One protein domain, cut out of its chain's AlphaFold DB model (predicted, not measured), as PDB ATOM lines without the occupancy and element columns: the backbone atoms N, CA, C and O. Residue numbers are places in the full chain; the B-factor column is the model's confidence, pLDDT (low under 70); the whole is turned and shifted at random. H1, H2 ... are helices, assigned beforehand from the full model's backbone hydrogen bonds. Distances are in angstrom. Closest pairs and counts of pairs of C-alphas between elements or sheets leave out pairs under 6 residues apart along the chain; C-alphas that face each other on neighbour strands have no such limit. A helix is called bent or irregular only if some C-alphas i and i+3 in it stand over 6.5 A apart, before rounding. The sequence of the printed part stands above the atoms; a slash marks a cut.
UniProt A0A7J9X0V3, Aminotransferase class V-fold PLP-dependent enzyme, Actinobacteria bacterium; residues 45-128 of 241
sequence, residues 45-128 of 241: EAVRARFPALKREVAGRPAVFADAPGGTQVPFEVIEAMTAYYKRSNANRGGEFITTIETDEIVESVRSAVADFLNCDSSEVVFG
ATOM      1  N   GLU A  45     137.352 -18.846 150.790       95.62
ATOM      2  CA  GLU A  45     138.034 -20.012 151.361       95.62
ATOM      3  C   GLU A  45     138.964 -20.650 150.331       95.62
ATOM      4  O   GLU A  45     140.116 -20.964 150.647       95.62
ATOM      5  N   ALA A  46     138.523 -20.729 149.070       95.31
ATOM      6  CA  ALA A  46     139.382 -21.140 147.964       95.31
ATOM      7  C   ALA A  46     140.603 -20.217 147.810       95.31
ATOM      8  O   ALA A  46     141.713 -20.699 147.582       95.31
ATOM      9  N   VAL A  47     140.431 -18.900 147.983       95.94
ATOM     10  CA  VAL A  47     141.544 -17.937 147.948       95.94
ATOM     11  C   VAL A  47     142.470 -18.127 149.147       95.94
ATOM     12  O   VAL A  47     143.677 -18.252 148.957       95.94
ATOM     13  N   ARG A  48     141.943 -18.214 150.377       95.81
ATOM     14  CA  ARG A  48     142.749 -18.404 151.600       95.81
ATOM     15  C   ARG A  48     143.598 -19.672 151.541       95.81
ATOM     16  O   ARG A  48     144.743 -19.654 151.991       95.81
ATOM     17  N   ALA A  49     143.078 -20.745 150.943       96.38
ATOM     18  CA  ALA A  49     143.805 -22.000 150.772       96.38
ATOM     19  C   ALA A  49     145.095 -21.858 149.939       96.38
ATOM     20  O   ALA A  49     146.019 -22.654 150.122       96.38
ATOM     21  N   ARG A  50     145.191 -20.833 149.074       97.50
ATOM     22  CA  ARG A  50     146.383 -20.535 148.264       97.50
ATOM     23  C   ARG A  50     147.513 -19.862 149.042       97.50
ATOM     24  O   ARG A  50     148.612 -19.789 148.514       97.50
ATOM     25  N   PHE A  51     147.292 -19.383 150.268       97.56
ATOM     26  CA  PHE A  51     148.303 -18.670 151.062       97.56
ATOM     27  C   PHE A  51     148.789 -19.543 152.228       97.56
ATOM     28  O   PHE A  51     148.135 -19.589 153.275       97.56
ATOM     29  N   PRO A  52     149.952 -20.215 152.113       96.25
ATOM     30  CA  PRO A  52     150.425 -21.138 153.147       96.25
ATOM     31  C   PRO A  52     150.598 -20.480 154.520       96.25
ATOM     32  O   PRO A  52     150.320 -21.104 155.543       96.25
ATOM     33  N   ALA A  53     150.995 -19.202 154.549       95.44
ATOM     34  CA  ALA A  53     151.200 -18.441 155.780       95.44
ATOM     35  C   ALA A  53     149.930 -18.306 156.640       95.44
ATOM     36  O   ALA A  53     150.032 -18.199 157.860       95.44
ATOM     37  N   LEU A  54     148.732 -18.383 156.043       95.88
ATOM     38  CA  LEU A  54     147.465 -18.283 156.778       95.88
ATOM     39  C   LEU A  54     147.160 -19.510 157.651       95.88
ATOM     40  O   LEU A  54     146.254 -19.453 158.475       95.88
ATOM     41  N   LYS A  55     147.921 -20.604 157.501       95.00
ATOM     42  CA  LYS A  55     147.848 -21.787 158.376       95.00
ATOM     43  C   LYS A  55     148.684 -21.637 159.652       95.00
ATOM     44  O   LYS A  55     148.696 -22.543 160.478       95.00
ATOM     45  N   ARG A  56     149.429 -20.536 159.797       95.44
ATOM     46  CA  ARG A  56     150.300 -20.292 160.951       95.44
ATOM     47  C   ARG A  56     149.478 -20.145 162.229       95.44
ATOM     48  O   ARG A  56     148.440 -19.490 162.234       95.44
ATOM     49  N   GLU A  57     150.016 -20.665 163.326       97.00
ATOM     50  CA  GLU A  57     149.513 -20.405 164.673       97.00
ATOM     51  C   GLU A  57     150.457 -19.488 165.457       97.00
ATOM     52  O   GLU A  57     151.681 -19.550 165.320       97.00
ATOM     53  N   VAL A  58     149.882 -18.632 166.301       94.81
ATOM     54  CA  VAL A  58     150.590 -17.757 167.239       94.81
ATOM     55  C   VAL A  58     149.984 -17.969 168.622       94.81
ATOM     56  O   VAL A  58     148.788 -17.764 168.822       94.81
ATOM     57  N   ALA A  59     150.808 -18.407 169.579       94.44
ATOM     58  CA  ALA A  59     150.369 -18.769 170.932       94.44
ATOM     59  C   ALA A  59     149.193 -19.775 170.940       94.44
ATOM     60  O   ALA A  59     148.214 -19.591 171.662       94.44
ATOM     61  N   GLY A  60     149.279 -20.812 170.095       95.56
ATOM     62  CA  GLY A  60     148.282 -21.889 169.996       95.56
ATOM     63  C   GLY A  60     146.941 -21.480 169.376       95.56
ATOM     64  O   GLY A  60     145.941 -22.158 169.588       95.56
ATOM     65  N   ARG A  61     146.884 -20.345 168.666       95.94
ATOM     66  CA  ARG A  61     145.684 -19.860 167.966       95.94
ATOM     67  C   ARG A  61     145.999 -19.532 166.507       95.94
ATOM     68  O   ARG A  61     147.104 -19.056 166.249       95.94
ATOM     69  N   PRO A  62     145.051 -19.707 165.567       94.88
ATOM     70  CA  PRO A  62     145.241 -19.299 164.177       94.88
ATOM     71  C   PRO A  62     145.637 -17.823 164.063       94.88
ATOM     72  O   PRO A  62     145.031 -16.957 164.698       94.88
ATOM     73  N   ALA A  63     146.657 -17.535 163.257       94.38
ATOM     74  CA  ALA A  63     147.128 -16.178 163.026       94.38
ATOM     75  C   ALA A  63     146.098 -15.359 162.230       94.38
ATOM     76  O   ALA A  63     145.502 -15.837 161.262       94.38
ATOM     77  N   VAL A  64     145.936 -14.091 162.612       95.25
ATOM     78  CA  VAL A  64     145.154 -13.099 161.865       95.25
ATOM     79  C   VAL A  64     146.103 -11.999 161.408       95.25
ATOM     80  O   VAL A  64     146.642 -11.263 162.229       95.25
ATOM     81  N   PHE A  65     146.298 -11.899 160.095       93.88
ATOM     82  CA  PHE A  65     147.141 -10.887 159.459       93.88
ATOM     83  C   PHE A  65     146.276  -9.683 159.078       93.88
ATOM     84  O   PHE A  65     145.619  -9.681 158.037       93.88
ATOM     85  N   ALA A  66     146.216  -8.693 159.970       94.62
ATOM     86  CA  ALA A  66     145.510  -7.422 159.766       94.62
ATOM     87  C   ALA A  66     146.485  -6.265 159.458       94.62
ATOM     88  O   ALA A  66     146.182  -5.098 159.686       94.62
ATOM     89  N   ASP A  67     147.663  -6.611 158.947       92.50
ATOM     90  CA  ASP A  67     148.840  -5.772 158.734       92.50
ATOM     91  C   ASP A  67     149.267  -5.733 157.258       92.50
ATOM     92  O   ASP A  67     150.397  -5.377 156.945       92.50
ATOM     93  N   ALA A  68     148.352  -6.039 156.331       86.31
ATOM     94  CA  ALA A  68     148.624  -6.042 154.890       86.31
ATOM     95  C   ALA A  68     149.298  -4.756 154.347       86.31
ATOM     96  O   ALA A  68     150.145  -4.885 153.462       86.31
ATOM     97  N   PRO A  69     149.007  -3.533 154.856       85.31
ATOM     98  CA  PRO A  69     149.751  -2.330 154.463       85.31
ATOM     99  C   PRO A  69     151.253  -2.366 154.794       85.31
ATOM    100  O   PRO A  69     152.015  -1.615 154.190       85.31
ATOM    101  N   GLY A  70     151.668  -3.212 155.741       81.56
ATOM    102  CA  GLY A  70     153.061  -3.476 156.118       81.56
ATOM    103  C   GLY A  70     153.738  -4.598 155.328       81.56
ATOM    104  O   GLY A  70     154.919  -4.859 155.530       81.56
ATOM    105  N   GLY A  71     152.998  -5.279 154.451       86.12
ATOM    106  CA  GLY A  71     153.473  -6.432 153.696       86.12
ATOM    107  C   GLY A  71     152.371  -7.472 153.522       86.12
ATOM    108  O   GLY A  71     151.647  -7.812 154.457       86.12
ATOM    109  N   THR A  72     152.230  -7.996 152.306       93.31
ATOM    110  CA  THR A  72     151.226  -9.028 152.014       93.31
ATOM    111  C   THR A  72     151.811 -10.425 152.180       93.31
ATOM    112  O   THR A  72     153.003 -10.652 151.981       93.31
ATOM    113  N   GLN A  73     150.961 -11.388 152.543       95.88
ATOM    114  CA  GLN A  73     151.350 -12.796 152.512       95.88
ATOM    115  C   GLN A  73     151.454 -13.270 151.060       95.88
ATOM    116  O   GLN A  73     150.689 -12.836 150.201       95.88
ATOM    117  N   VAL A  74     152.382 -14.185 150.790       96.56
ATOM    118  CA  VAL A  74     152.676 -14.644 149.427       96.56
ATOM    119  C   VAL A  74     151.871 -15.915 149.111       96.56
ATOM    120  O   VAL A  74     151.908 -16.862 149.907       96.56
ATOM    121  N   PRO A  75     151.138 -15.973 147.984       97.69
ATOM    122  CA  PRO A  75     150.440 -17.183 147.569       97.69
ATOM    123  C   PRO A  75     151.427 -18.240 147.057       97.69
ATOM    124  O   PRO A  75     152.529 -17.928 146.600       97.69
ATOM    125  N   PHE A  76     151.025 -19.506 147.122       97.69
ATOM    126  CA  PHE A  76     151.854 -20.657 146.771       97.69
ATOM    127  C   PHE A  76     152.412 -20.575 145.344       97.69
ATOM    128  O   PHE A  76     153.591 -20.839 145.136       97.69
ATOM    129  N   GLU A  77     151.613 -20.107 144.388       97.94
ATOM    130  CA  GLU A  77     151.998 -19.972 142.981       97.94
ATOM    131  C   GLU A  77     153.191 -19.025 142.786       97.94
ATOM    132  O   GLU A  77     154.071 -19.289 141.969       97.94
ATOM    133  N   VAL A  78     153.262 -17.937 143.563       97.56
ATOM    134  CA  VAL A  78     154.392 -16.993 143.508       97.56
ATOM    135  C   VAL A  78     155.649 -17.630 144.102       97.56
ATOM    136  O   VAL A  78     156.738 -17.478 143.549       97.56
ATOM    137  N   ILE A  79     155.508 -18.388 145.194       97.81
ATOM    138  CA  ILE A  79     156.620 -19.126 145.814       97.81
ATOM    139  C   ILE A  79     157.183 -20.160 144.830       97.81
ATOM    140  O   ILE A  79     158.403 -20.265 144.671       97.81
ATOM    141  N   GLU A  80     156.311 -20.905 144.150       98.19
ATOM    142  CA  GLU A  80     156.712 -21.893 143.151       98.19
ATOM    143  C   GLU A  80     157.389 -21.249 141.944       98.19
ATOM    144  O   GLU A  80     158.452 -21.722 141.546       98.19
ATOM    145  N   ALA A  81     156.844 -20.156 141.405       97.25
ATOM    146  CA  ALA A  81     157.437 -19.447 140.272       97.25
ATOM    147  C   ALA A  81     158.859 -18.948 140.587       97.25
ATOM    148  O   ALA A  81     159.794 -19.202 139.824       97.25
ATOM    149  N   MET A  82     159.046 -18.321 141.755       97.44
ATOM    150  CA  MET A  82     160.363 -17.875 142.226       97.44
ATOM    151  C   MET A  82     161.331 -19.050 142.395       97.44
ATOM    152  O   MET A  82     162.482 -18.999 141.957       97.44
ATOM    153  N   THR A  83     160.861 -20.140 143.002       98.19
ATOM    154  CA  THR A  83     161.670 -21.347 143.212       98.19
ATOM    155  C   THR A  83     162.062 -22.000 141.884       98.19
ATOM    156  O   THR A  83     163.199 -22.445 141.730       98.19
ATOM    157  N   ALA A  84     161.141 -22.066 140.922       97.56
ATOM    158  CA  ALA A  84     161.378 -22.632 139.601       97.56
ATOM    159  C   ALA A  84     162.433 -21.829 138.829       97.56
ATOM    160  O   ALA A  84     163.358 -22.430 138.281       97.56
ATOM    161  N   TYR A  85     162.352 -20.494 138.861       97.81
ATOM    162  CA  TYR A  85     163.358 -19.622 138.255       97.81
ATOM    163  C   TYR A  85     164.761 -19.904 138.807       97.81
ATOM    164  O   TYR A  85     165.682 -20.194 138.040       97.81
ATOM    165  N   TYR A  86     164.921 -19.912 140.134       98.06
ATOM    166  CA  TYR A  86     166.230 -20.145 140.748       98.06
ATOM    167  C   TYR A  86     166.788 -21.548 140.503       98.06
ATOM    168  O   TYR A  86     168.002 -21.715 140.425       98.06
ATOM    169  N   LYS A  87     165.923 -22.557 140.363       97.62
ATOM    170  CA  LYS A  87     166.349 -23.928 140.056       97.62
ATOM    171  C   LYS A  87     166.795 -24.113 138.608       97.62
ATOM    172  O   LYS A  87     167.604 -25.003 138.357       97.62
ATOM    173  N   ARG A  88     166.226 -23.354 137.668       95.94
ATOM    174  CA  ARG A  88     166.331 -23.649 136.232       95.94
ATOM    175  C   ARG A  88     167.086 -22.593 135.435       95.94
ATOM    176  O   ARG A  88     167.936 -22.959 134.634       95.94
ATOM    177  N   SER A  89     166.773 -21.317 135.641       96.69
ATOM    178  CA  SER A  89     167.056 -20.280 134.641       96.69
ATOM    179  C   SER A  89     167.949 -19.148 135.149       96.69
ATOM    180  O   SER A  89     168.415 -18.366 134.338       96.69
ATOM    181  N   ASN A  90     168.238 -19.066 136.453       97.12
ATOM    182  CA  ASN A  90     168.972 -17.944 137.052       97.12
ATOM    183  C   ASN A  90     170.305 -17.614 136.353       97.12
ATOM    184  O   ASN A  90     171.297 -18.328 136.517       97.12
ATOM    185  N   ALA A  91     170.336 -16.489 135.639       96.88
ATOM    186  CA  ALA A  91     171.513 -15.987 134.943       96.88
ATOM    187  C   ALA A  91     171.454 -14.466 134.742       96.88
ATOM    188  O   ALA A  91     170.402 -13.838 134.844       96.88
ATOM    189  N   ASN A  92     172.604 -13.875 134.410       95.81
ATOM    190  CA  ASN A  92     172.633 -12.527 133.852       95.81
ATOM    191  C   ASN A  92     171.971 -12.512 132.467       95.81
ATOM    192  O   ASN A  92     171.970 -13.521 131.759       95.81
ATOM    193  N   ARG A  93     171.453 -11.342 132.095       94.75
ATOM    194  CA  ARG A  93     170.754 -11.072 130.832       94.75
ATOM    195  C   ARG A  93     171.706 -10.771 129.669       94.75
ATOM    196  O   ARG A  93     172.824 -10.316 129.910       94.75
ATOM    197  N   GLY A  94     171.238 -10.946 128.427       93.62
ATOM    198  CA  GLY A  94     171.918 -10.454 127.216       93.62
ATOM    199  C   GLY A  94     173.105 -11.290 126.714       93.62
ATOM    200  O   GLY A  94     173.958 -10.781 125.993       93.62
ATOM    201  N   GLY A  95     173.180 -12.553 127.113       94.06
ATOM    202  CA  GLY A  95     174.171 -13.541 126.685       94.06
ATOM    203  C   GLY A  95     173.540 -14.673 125.869       94.06
ATOM    204  O   GLY A  95     172.325 -14.773 125.758       94.06
ATOM    205  N   GLU A  96     174.373 -15.555 125.316       95.12
ATOM    206  CA  GLU A  96     173.923 -16.620 124.399       95.12
ATOM    207  C   GLU A  96     173.625 -17.962 125.095       95.12
ATOM    208  O   GLU A  96     173.185 -18.920 124.462       95.12
ATOM    209  N   PHE A  97     173.876 -18.066 126.404       96.69
ATOM    210  CA  PHE A  97     173.634 -19.298 127.155       96.69
ATOM    211  C   PHE A  97     172.140 -19.554 127.343       96.69
ATOM    212  O   PHE A  97     171.360 -18.621 127.536       96.69
ATOM    213  N   ILE A  98     171.754 -20.833 127.392       97.31
ATOM    214  CA  ILE A  98     170.350 -21.243 127.540       97.31
ATOM    215  C   ILE A  98     169.658 -20.579 128.739       97.31
ATOM    216  O   ILE A  98     168.558 -20.062 128.603       97.31
ATOM    217  N   THR A  99     170.325 -20.500 129.892       97.38
ATOM    218  CA  THR A  99     169.774 -19.869 131.101       97.38
ATOM    219  C   THR A  99     169.575 -18.363 130.937       97.38
ATOM    220  O   THR A  99     168.645 -17.789 131.500       97.38
ATOM    221  N   THR A 100     170.422 -17.707 130.141       97.62
ATOM    222  CA  THR A 100     170.263 -16.287 129.833       97.62
ATOM    223  C   THR A 100     169.073 -16.049 128.915       97.62
ATOM    224  O   THR A 100     168.248 -15.198 129.233       97.62
ATOM    225  N   ILE A 101     168.937 -16.839 127.846       97.62
ATOM    226  CA  ILE A 101     167.789 -16.769 126.931       97.62
ATOM    227  C   ILE A 101     166.483 -16.970 127.710       97.62
ATOM    228  O   ILE A 101     165.573 -16.153 127.615       97.62
ATOM    229  N   GLU A 102     166.424 -17.994 128.565       97.69
ATOM    230  CA  GLU A 102     165.258 -18.259 129.413       97.69
ATOM    231  C   GLU A 102     164.958 -17.111 130.388       97.69
ATOM    232  O   GLU A 102     163.798 -16.766 130.608       97.69
ATOM    233  N   THR A 103     165.987 -16.497 130.979       97.88
ATOM    234  CA  THR A 103     165.809 -15.316 131.837       97.88
ATOM    235  C   THR A 103     165.251 -14.135 131.043       97.88
ATOM    236  O   THR A 103     164.335 -13.461 131.513       97.88
ATOM    237  N   ASP A 104     165.777 -13.877 129.846       97.12
ATOM    238  CA  ASP A 104     165.317 -12.787 128.986       97.12
ATOM    239  C   ASP A 104     163.850 -12.979 128.561       97.12
ATOM    240  O   ASP A 104     163.065 -12.033 128.661       97.12
ATOM    241  N   GLU A 105     163.457 -14.204 128.196       96.94
ATOM    242  CA  GLU A 105     162.067 -14.575 127.894       96.94
ATOM    243  C   GLU A 105     161.131 -14.351 129.092       96.94
ATOM    244  O   GLU A 105     160.057 -13.760 128.944       96.94
ATOM    245  N   ILE A 106     161.544 -14.774 130.294       96.94
ATOM    246  CA  ILE A 106     160.768 -14.561 131.524       96.94
ATOM    247  C   ILE A 106     160.570 -13.069 131.773       96.94
ATOM    248  O   ILE A 106     159.448 -12.640 132.043       96.94
ATOM    249  N   VAL A 107     161.627 -12.256 131.677       96.38
ATOM    250  CA  VAL A 107     161.484 -10.823 131.958       96.38
ATOM    251  C   VAL A 107     160.606 -10.130 130.917       96.38
ATOM    252  O   VAL A 107     159.819  -9.265 131.296       96.38
ATOM    253  N   GLU A 108     160.688 -10.498 129.638       96.75
ATOM    254  CA  GLU A 108     159.810  -9.918 128.612       96.75
ATOM    255  C   GLU A 108     158.340 -10.311 128.816       96.75
ATOM    256  O   GLU A 108     157.439  -9.472 128.729       96.75
ATOM    257  N   SER A 109     158.089 -11.568 129.193       97.19
ATOM    258  CA  SER A 109     156.746 -12.031 129.550       97.19
ATOM    259  C   SER A 109     156.181 -11.268 130.753       97.19
ATOM    260  O   SER A 109     155.045 -10.788 130.703       97.19
ATOM    261  N   VAL A 110     156.979 -11.081 131.812       96.50
ATOM    262  CA  VAL A 110     156.569 -10.307 132.995       96.50
ATOM    263  C   VAL A 110     156.327  -8.841 132.634       96.50
ATOM    264  O   VAL A 110     155.357  -8.251 133.103       96.50
ATOM    265  N   ARG A 111     157.161  -8.250 131.773       96.19
ATOM    266  CA  ARG A 111     156.999  -6.872 131.289       96.19
ATOM    267  C   ARG A 111     155.668  -6.671 130.575       96.19
ATOM    268  O   ARG A 111     154.961  -5.716 130.883       96.19
ATOM    269  N   SER A 112     155.310  -7.592 129.685       97.25
ATOM    270  CA  SER A 112     154.026  -7.566 128.981       97.25
ATOM    271  C   SER A 112     152.847  -7.751 129.941       97.25
ATOM    272  O   SER A 112     151.888  -6.988 129.888       97.25
ATOM    273  N   ALA A 113     152.942  -8.681 130.896       97.12
ATOM    274  CA  ALA A 113     151.891  -8.888 131.894       97.12
ATOM    275  C   ALA A 113     151.667  -7.653 132.792       97.12
ATOM    276  O   ALA A 113     150.529  -7.318 133.125       97.12
ATOM    277  N   VAL A 114     152.744  -6.956 133.174       95.25
ATOM    278  CA  VAL A 114     152.653  -5.693 133.921       95.25
ATOM    279  C   VAL A 114     152.039  -4.597 133.055       95.25
ATOM    280  O   VAL A 114     151.165  -3.879 133.534       95.25
ATOM    281  N   ALA A 115     152.434  -4.487 131.789       93.00
ATOM    282  CA  ALA A 115     151.859  -3.521 130.860       93.00
ATOM    283  C   ALA A 115     150.347  -3.723 130.669       93.00
ATOM    284  O   ALA A 115     149.584  -2.762 130.779       93.00
ATOM    285  N   ASP A 116     149.896  -4.969 130.520       95.50
ATOM    286  CA  ASP A 116     148.472  -5.318 130.467       95.50
ATOM    287  C   ASP A 116     147.742  -4.936 131.762       95.50
ATOM    288  O   ASP A 116     146.664  -4.335 131.734       95.50
ATOM    289  N   PHE A 117     148.340  -5.244 132.919       93.81
ATOM    290  CA  PHE A 117     147.776  -4.904 134.227       93.81
ATOM    291  C   PHE A 117     147.640  -3.386 134.424       93.81
ATOM    292  O   PHE A 117     146.629  -2.894 134.938       93.81
ATOM    293  N   LEU A 118     148.651  -2.629 133.993       89.69
ATOM    294  CA  LEU A 118     148.695  -1.176 134.107       89.69
ATOM    295  C   LEU A 118     147.933  -0.463 132.990       89.69
ATOM    296  O   LEU A 118     147.518   0.679 133.199       89.69
ATOM    297  N   ASN A 119     147.628  -1.161 131.894       93.50
ATOM    298  CA  ASN A 119     147.096  -0.615 130.649       93.50
ATOM    299  C   ASN A 119     148.037   0.455 130.058       93.50
ATOM    300  O   ASN A 119     147.627   1.598 129.840       93.50
ATOM    301  N   CYS A 120     149.297   0.078 129.839       91.12
ATOM    302  CA  CYS A 120     150.345   0.889 129.208       91.12
ATOM    303  C   CYS A 120     151.113   0.069 128.158       91.12
ATOM    304  O   CYS A 120     150.814  -1.109 127.959       91.12
ATOM    305  N   ASP A 121     152.086   0.674 127.475       94.44
ATOM    306  CA  ASP A 121     153.003  -0.068 126.605       94.44
ATOM    307  C   ASP A 121     154.093  -0.777 127.436       94.44
ATOM    308  O   ASP A 121     154.482  -0.314 128.513       94.44
ATOM    309  N   SER A 122     154.611  -1.913 126.958       93.19
ATOM    310  CA  SER A 122     155.661  -2.672 127.657       93.19
ATOM    311  C   SER A 122     156.984  -1.906 127.759       93.19
ATOM    312  O   SER A 122     157.731  -2.085 128.732       93.19
ATOM    313  N   SER A 123     157.257  -1.011 126.807       93.38
ATOM    314  CA  SER A 123     158.422  -0.121 126.819       93.38
ATOM    315  C   SER A 123     158.353   0.959 127.903       93.38
ATOM    316  O   SER A 123     159.395   1.478 128.301       93.38
ATOM    317  N   GLU A 124     157.164   1.247 128.442       90.50
ATOM    318  CA  GLU A 124     156.961   2.213 129.533       90.50
ATOM    319  C   GLU A 124     157.185   1.595 130.926       90.50
ATOM    320  O   GLU A 124     157.212   2.302 131.934       90.50
ATOM    321  N   VAL A 125     157.364   0.273 131.013       91.69
ATOM    322  CA  VAL A 125     157.589  -0.430 132.281       91.69
ATOM    323  C   VAL A 125     159.074  -0.376 132.652       91.69
ATOM    324  O   VAL A 125     159.949  -0.615 131.825       91.69
ATOM    325  N   VAL A 126     159.412  -0.136 133.915       91.50
ATOM    326  CA  VAL A 126     160.794  -0.263 134.411       91.50
ATOM    327  C   VAL A 126     160.782  -1.070 135.700       91.50
ATOM    328  O   VAL A 126     160.007  -0.790 136.610       91.50
ATOM    329  N   PHE A 127     161.644  -2.084 135.773       93.38
ATOM    330  CA  PHE A 127     161.796  -2.905 136.969       93.38
ATOM    331  C   PHE A 127     162.896  -2.355 137.866       93.38
ATOM    332  O   PHE A 127     163.972  -1.984 137.398       93.38
ATOM    333  N   GLY A 128     162.636  -2.369 139.167       91.56
ATOM    334  CA  GLY A 128     163.611  -2.042 140.193       91.56
ATOM    335  C   GLY A 128     163.325  -2.798 141.488       91.56
ATOM    336  O   GLY A 128     162.307  -3.484 141.588       91.56
TER     337      GLY A 128
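This is residues 45 to 128 of the 241 residues of the protein "Aminotransferase class V-fold PLP-dependent enzyme" of Actinobacteria bacterium (UniProt A0A7J9X0V3). Two longer helices, H3 and H4, make a narrow V, meeting near the end of H3 and the start of H4; beyond the other end of H3 a looser part holds the short helices H1 and H2 and a long loop. In that loop, residues 57 to 58 and 61 to 62 make a short antiparallel pairing round Gly 60, and residues 66 to 72 stick out free; after H4 the printed part turns and ends in a short tail that leads away from the helix to one side, to Gly 128. The printed part has 84 residues with four named helices, in the order H1, H2, H3, H4, and no named strand; its class is all helix. The whole is loose and elongated, with a radius of gyration of the C-alphas of 17.3 A and spans of 52 by 31 by 23 A.

H1, residues 45 to 49, and H2, residues 52 to 55, are close but not clearly touching; their closest C-alphas, those of Arg 48 and Leu 54, are 7.0 A apart. H2 is also close to but not clearly touching H3, residues 76 to 88, with the C-alphas of Pro 52 and Phe 76 closest at 6.6 A. H4, residues 98 to 118, is near H3, close but not clearly touching. Their closest C-alphas, those of Arg 88 and Thr 99, are 7.2 A apart. H3 and H4 run opposite ways at a shallow tilt of 28 degrees, with centres 14.5 A apart. H1 is apart from H3 and H4, and H2 is apart from H4. In H1, H3 and H4 every O i to N i+4 pair is within hydrogen-bond range, while H2 is too short for such a pair.

H1 begins at C-alpha 45, at (138.034, -20.012, 151.361), and ends at Ala 49. H2 runs from Pro 52 to Lys 55. H3 begins at C-alpha 76, at (151.854, -20.657, 146.771), and is 18.2 A long from first to last C-alpha. H4, the longest helix with 21 residues, measures 30.2 A and ends at C-alpha 118, at (148.695, -1.176, 134.107). None of these helices is bent.

The two C-alphas farthest apart are those of Gly 60 and Glu 96, 52.6 A, and the first and last printed C-alphas, those of Glu 45 and Gly 128, are 33.2 A apart. The link from H1 to H2 is tight, that from H3 to H4 is short with 9 residues, and that from H2 to H3 is long with 20 residues, 56 to 75. The printed part has no cut. The mean pLDDT of the printed part is 95.2, and no printed residue is under 70.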